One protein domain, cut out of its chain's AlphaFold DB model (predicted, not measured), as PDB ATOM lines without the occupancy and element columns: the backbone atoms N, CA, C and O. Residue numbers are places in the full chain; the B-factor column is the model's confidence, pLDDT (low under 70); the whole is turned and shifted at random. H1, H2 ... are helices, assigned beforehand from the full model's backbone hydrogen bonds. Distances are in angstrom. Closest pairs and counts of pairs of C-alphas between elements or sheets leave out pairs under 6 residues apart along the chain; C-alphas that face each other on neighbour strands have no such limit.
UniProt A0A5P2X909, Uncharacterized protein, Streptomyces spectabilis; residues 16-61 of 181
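Overview. This is residues 16 to 61 of the 181 residues of an uncharacterized protein of Streptomyces spectabilis (UniProt A0A5P2X909). An open zigzag: helix H1 runs one way, the link of residues 37 to 46 folds back, and the shorter helix H2 then runs roughly as H1 does, with no core between the two helices. The printed part has 46 residues with two named helices, H1 then H2, and no named strand; its class is all helix. It is extended, with a radius of gyration of the C-alphas of 15.6 A, and flat, spanning 46 by 25 by 12 A.

Along the chain. Find C-alpha 16 at (172.683, 164.855, 188.836); from there H1, residues 16 to 36, runs 30.5 A. H2, residues 47 to 59, runs 18.5 A and ends at C-alpha 59, at (167.894, 206.445, 170.116).

Arrangement. H1 and H2 are apart, with no C-alpha of the one within 8 A of the other. In both, every O i to N i+4 pair is within hydrogen-bond range. Residues 16 to 29 of H1 stand free, as do residues 43 to 61, of which 47 to 59 belong to H2.

Size, cuts and confidence. Look to Glu 17 and Gly 61 for the two C-alphas farthest apart, 47.9 A. The link from H1 to H2 is short, with 10 residues. The printed part has no cut, and no printed residue is under 70 in pLDDT.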
ATOM      1  N   ARG A  16     171.954 164.299 189.983       83.94
ATOM      2  CA  ARG A  16     172.683 164.855 188.836       83.94
ATOM      3  C   ARG A  16     172.125 164.339 187.513       83.94
ATOM      4  O   ARG A  16     171.953 165.127 186.587       83.94
ATOM      5  N   GLU A  17     171.819 163.049 187.431       87.00
ATOM      6  CA  GLU A  17     171.210 162.433 186.245       87.00
ATOM      7  C   GLU A  17     169.799 162.978 185.984       87.00
ATOM      8  O   GLU A  17     169.470 163.334 184.850       87.00
ATOM      9  N   ALA A  18     168.989 163.141 187.036       88.19
ATOM     10  CA  ALA A  18     167.673 163.772 186.935       88.19
ATOM     11  C   ALA A  18     167.770 165.235 186.467       88.19
ATOM     12  O   ALA A  18     167.024 165.653 185.579       88.19
ATOM     13  N   GLY A  19     168.726 165.998 187.005       91.69
ATOM     14  CA  GLY A  19     168.986 167.375 186.580       91.69
ATOM     15  C   GLY A  19     169.430 167.467 185.119       91.69
ATOM     16  O   GLY A  19     168.931 168.305 184.371       91.69
ATOM     17  N   GLN A  20     170.316 166.572 184.675       94.00
ATOM     18  CA  GLN A  20     170.749 166.506 183.276       94.00
ATOM     19  C   GLN A  20     169.589 166.189 182.334       94.00
ATOM     20  O   GLN A  20     169.442 166.847 181.303       94.00
ATOM     21  N   ARG A  21     168.734 165.230 182.702       94.12
ATOM     22  CA  ARG A  21     167.540 164.896 181.923       94.12
ATOM     23  C   ARG A  21     166.589 166.087 181.805       94.12
ATOM     24  O   ARG A  21     166.141 166.387 180.704       94.12
ATOM     25  N   LEU A  22     166.349 166.800 182.905       95.12
ATOM     26  CA  LEU A  22     165.515 168.001 182.896       95.12
ATOM     27  C   LEU A  22     166.088 169.085 181.972       95.12
ATOM     28  O   LEU A  22     165.349 169.686 181.200       95.12
ATOM     29  N   VAL A  23     167.403 169.321 182.007       94.94
ATOM     30  CA  VAL A  23     168.050 170.291 181.109       94.94
ATOM     31  C   VAL A  23     167.858 169.897 179.644       94.94
ATOM     32  O   VAL A  23     167.549 170.758 178.823       94.94
ATOM     33  N   VAL A  24     167.993 168.612 179.310       95.94
ATOM     34  CA  VAL A  24     167.756 168.117 177.945       95.94
ATOM     35  C   VAL A  24     166.306 168.351 177.515       95.94
ATOM     36  O   VAL A  24     166.078 168.869 176.423       95.94
ATOM     37  N   GLU A  25     165.335 168.031 178.372       96.81
ATOM     38  CA  GLU A  25     163.908 168.250 178.099       96.81
ATOM     39  C   GLU A  25     163.593 169.746 177.904       96.81
ATOM     40  O   GLU A  25     162.915 170.121 176.948       96.81
ATOM     41  N   LEU A  26     164.163 170.625 178.737       95.94
ATOM     42  CA  LEU A  26     163.997 172.077 178.612       95.94
ATOM     43  C   LEU A  26     164.622 172.640 177.329       95.94
ATOM     44  O   LEU A  26     164.053 173.541 176.711       95.94
ATOM     45  N   LEU A  27     165.786 172.130 176.916       93.31
ATOM     46  CA  LEU A  27     166.433 172.547 175.671       93.31
ATOM     47  C   LEU A  27     165.658 172.074 174.436       93.31
ATOM     48  O   LEU A  27     165.600 172.809 173.449       93.31
ATOM     49  N   ALA A  28     165.039 170.892 174.494       92.44
ATOM     50  CA  ALA A  28     164.164 170.401 173.433       92.44
ATOM     51  C   ALA A  28     162.924 171.298 173.281       92.44
ATOM     52  O   ALA A  28     162.678 171.826 172.199       92.44
ATOM     53  N   GLU A  29     162.226 171.573 174.385       95.56
ATOM     54  CA  GLU A  29     161.057 172.462 174.417       95.56
ATOM     55  C   GLU A  29     161.393 173.885 173.931       95.56
ATOM     56  O   GLU A  29     160.620 174.521 173.209       95.56
ATOM     57  N   LEU A  30     162.568 174.407 174.300       92.00
ATOM     58  CA  LEU A  30     163.047 175.690 173.786       92.00
ATOM     59  C   LEU A  30     163.262 175.636 172.268       92.00
ATOM     60  O   LEU A  30     162.880 176.573 171.567       92.00
ATOM     61  N   GLY A  31     163.863 174.556 171.760       87.50
ATOM     62  CA  GLY A  31     164.073 174.345 170.328       87.50
ATOM     63  C   GLY A  31     162.765 174.320 169.535       87.50
ATOM     64  O   GLY A  31     162.696 174.894 168.448       87.50
ATOM     65  N   ASP A  32     161.715 173.722 170.091       91.81
ATOM     66  CA  ASP A  32     160.386 173.674 169.476       91.81
ATOM     67  C   ASP A  32     159.784 175.079 169.364       91.81
ATOM     68  O   ASP A  32     159.431 175.517 168.267       91.81
ATOM     69  N   LYS A  33     159.811 175.850 170.454       93.44
ATOM     70  CA  LYS A  33     159.320 177.240 170.473       93.44
ATOM     71  C   LYS A  33     160.091 178.167 169.540       93.44
ATOM     72  O   LYS A  33     159.513 179.039 168.896       93.44
ATOM     73  N   VAL A  34     161.407 177.994 169.446       90.19
ATOM     74  CA  VAL A  34     162.258 178.771 168.529       90.19
ATOM     75  C   VAL A  34     161.852 178.517 167.076       90.19
ATOM     76  O   VAL A  34     161.772 179.467 166.293       90.19
ATOM     77  N   ARG A  35     161.537 177.261 166.729       87.25
ATOM     78  CA  ARG A  35     161.039 176.893 165.396       87.25
ATOM     79  C   ARG A  35     159.649 177.456 165.121       87.25
ATOM     80  O   ARG A  35     159.434 177.963 164.025       87.25
ATOM     81  N   GLU A  36     158.741 177.426 166.094       92.19
ATOM     82  CA  GLU A  36     157.398 178.021 165.961       92.19
ATOM     83  C   GLU A  36     157.449 179.522 165.659       92.19
ATOM     84  O   GLU A  36     156.696 180.022 164.827       92.19
ATOM     85  N   VAL A  37     158.379 180.243 166.290       91.94
ATOM     86  CA  VAL A  37     158.584 181.684 166.064       91.94
ATOM     87  C   VAL A  37     159.359 181.960 164.760       91.94
ATOM     88  O   VAL A  37     159.505 183.112 164.355       91.94
ATOM     89  N   GLY A  38     159.849 180.922 164.070       89.69
ATOM     90  CA  GLY A  38     160.620 181.051 162.831       89.69
ATOM     91  C   GLY A  38     162.013 181.648 163.039       89.69
ATOM     92  O   GLY A  38     162.587 182.227 162.118       89.69
ATOM     93  N   ALA A  39     162.562 181.552 164.251       85.00
ATOM     94  CA  ALA A  39     163.883 182.081 164.548       85.00
ATOM     95  C   ALA A  39     164.972 181.155 163.986       85.00
ATOM     96  O   ALA A  39     165.057 179.979 164.330       85.00
ATOM     97  N   GLU A  40     165.846 181.705 163.144       79.88
ATOM     98  CA  GLU A  40     166.920 180.935 162.507       79.88
ATOM     99  C   GLU A  40     168.064 180.585 163.471       79.88
ATOM    100  O   GLU A  40     168.784 179.610 163.254       79.88
ATOM    101  N   ARG A  41     168.285 181.403 164.512       78.69
ATOM    102  CA  ARG A  41     169.413 181.256 165.444       78.69
ATOM    103  C   ARG A  41     169.046 181.690 166.857       78.69
ATOM    104  O   ARG A  41     168.396 182.715 167.053       78.69
ATOM    105  N   VAL A  42     169.564 180.951 167.837       83.88
ATOM    106  CA  VAL A  42     169.508 181.287 169.264       83.88
ATOM    107  C   VAL A  42     170.920 181.583 169.739       83.88
ATOM    108  O   VAL A  42     171.840 180.808 169.484       83.88
ATOM    109  N   ARG A  43     171.095 182.704 170.439       90.06
ATOM    110  CA  ARG A  43     172.342 183.026 171.134       90.06
ATOM    111  C   ARG A  43     172.040 183.481 172.552       90.06
ATOM    112  O   ARG A  43     171.010 184.109 172.794       90.06
ATOM    113  N   VAL A  44     172.961 183.191 173.459       87.19
ATOM    114  CA  VAL A  44     172.970 183.784 174.796       87.19
ATOM    115  C   VAL A  44     173.606 185.167 174.680       87.19
ATOM    116  O   VAL A  44     174.593 185.334 173.966       87.19
ATOM    117  N   VAL A  45     172.997 186.156 175.326       90.56
ATOM    118  CA  VAL A  45     173.403 187.565 175.268       90.56
ATOM    119  C   VAL A  45     173.690 188.023 176.690       90.56
ATOM    120  O   VAL A  45     172.934 187.668 177.597       90.56
ATOM    121  N   THR A  46     174.773 188.774 176.890       91.44
ATOM    122  CA  THR A  46     175.100 189.312 178.218       91.44
ATOM    123  C   THR A  46     174.220 190.509 178.570       91.44
ATOM    124  O   THR A  46     173.617 191.140 177.697       91.44
ATOM    125  N   ASP A  47     174.158 190.857 179.855       91.69
ATOM    126  CA  ASP A  47     173.384 192.018 180.303       91.69
ATOM    127  C   ASP A  47     173.916 193.326 179.691       91.69
ATOM    128  O   ASP A  47     173.135 194.187 179.286       91.69
ATOM    129  N   GLU A  48     175.232 193.451 179.504       93.31
ATOM    130  CA  GLU A  48     175.855 194.616 178.865       93.31
ATOM    131  C   GLU A  48     175.466 194.747 177.389       93.31
ATOM    132  O   GLU A  48     175.257 195.856 176.886       93.31
ATOM    133  N   GLU A  49     175.379 193.627 176.668       90.31
ATOM    134  CA  GLU A  49     174.896 193.614 175.288       90.31
ATOM    135  C   GLU A  49     173.416 194.005 175.210       90.31
ATOM    136  O   GLU A  49     173.052 194.820 174.360       90.31
ATOM    137  N   VAL A  50     172.582 193.495 176.125       90.00
ATOM    138  CA  VAL A  50     171.159 193.859 176.205       90.00
ATOM    139  C   VAL A  50     170.988 195.359 176.441       90.00
ATOM    140  O   VAL A  50     170.186 195.997 175.758       90.00
ATOM    141  N   GLU A  51     171.745 195.949 177.368       91.75
ATOM    142  CA  GLU A  51     171.647 197.386 177.647       91.75
ATOM    143  C   GLU A  51     172.184 198.241 176.486       91.75
ATOM    144  O   GLU A  51     171.611 199.292 176.176       91.75
ATOM    145  N   ARG A  52     173.213 197.777 175.762       93.06
ATOM    146  CA  ARG A  52     173.692 198.447 174.538       93.06
ATOM    147  C   ARG A  52     172.621 198.469 173.448       93.06
ATOM    148  O   ARG A  52     172.375 199.525 172.859       93.06
ATOM    149  N   ASP A  53     171.977 197.332 173.195       90.81
ATOM    150  CA  ASP A  53     170.905 197.219 172.200       90.81
ATOM    151  C   ASP A  53     169.701 198.075 172.597       90.81
ATOM    152  O   ASP A  53     169.152 198.816 171.780       90.81
ATOM    153  N   ARG A  54     169.345 198.065 173.883       88.81
ATOM    154  CA  ARG A  54     168.278 198.900 174.434       88.81
ATOM    155  C   ARG A  54     168.559 200.391 174.234       88.81
ATOM    156  O   ARG A  54     167.681 201.122 173.774       88.81
ATOM    157  N   ALA A  55     169.786 200.844 174.495       91.44
ATOM    158  CA  ALA A  55     170.196 202.221 174.228       91.44
ATOM    159  C   ALA A  55     170.146 202.569 172.728       91.44
ATOM    160  O   ALA A  55     169.799 203.694 172.356       91.44
ATOM    161  N   ALA A  56     170.473 201.621 171.843       92.56
ATOM    162  CA  ALA A  56     170.325 201.808 170.401       92.56
ATOM    163  C   ALA A  56     168.848 201.958 169.993       92.56
ATOM    164  O   ALA A  56     168.518 202.869 169.233       92.56
ATOM    165  N   TRP A  57     167.950 201.141 170.545       90.94
ATOM    166  CA  TRP A  57     166.514 201.212 170.264       90.94
ATOM    167  C   TRP A  57     165.878 202.515 170.745       90.94
ATOM    168  O   TRP A  57     165.135 203.137 169.987       90.94
ATOM    169  N   PHE A  58     166.224 202.979 171.949       89.25
ATOM    170  CA  PHE A  58     165.733 204.264 172.451       89.25
ATOM    171  C   PHE A  58     166.172 205.435 171.567       89.25
ATOM    172  O   PHE A  58     165.363 206.310 171.261       89.25
ATOM    173  N   ARG A  59     167.422 205.434 171.081       92.75
ATOM    174  CA  ARG A  59     167.894 206.445 170.116       92.75
ATOM    175  C   ARG A  59     167.146 206.386 168.783       92.75
ATOM    176  O   ARG A  59     166.955 207.421 168.159       92.75
ATOM    177  N   ALA A  60     166.695 205.202 168.373       92.50
ATOM    178  CA  ALA A  60     165.854 205.011 167.193       92.50
ATOM    179  C   ALA A  60     164.365 205.347 167.435       92.50
ATOM    180  O   ALA A  60     163.542 205.142 166.546       92.50
ATOM    181  N   GLY A  61     164.007 205.864 168.617       89.50
ATOM    182  CA  GLY A  61     162.650 206.306 168.947       89.50
ATOM    183  C   GLY A  61     161.706 205.192 169.402       89.50
ATOM    184  O   GLY A  61     160.522 205.453 169.620       89.50
TER     185      GLY A  61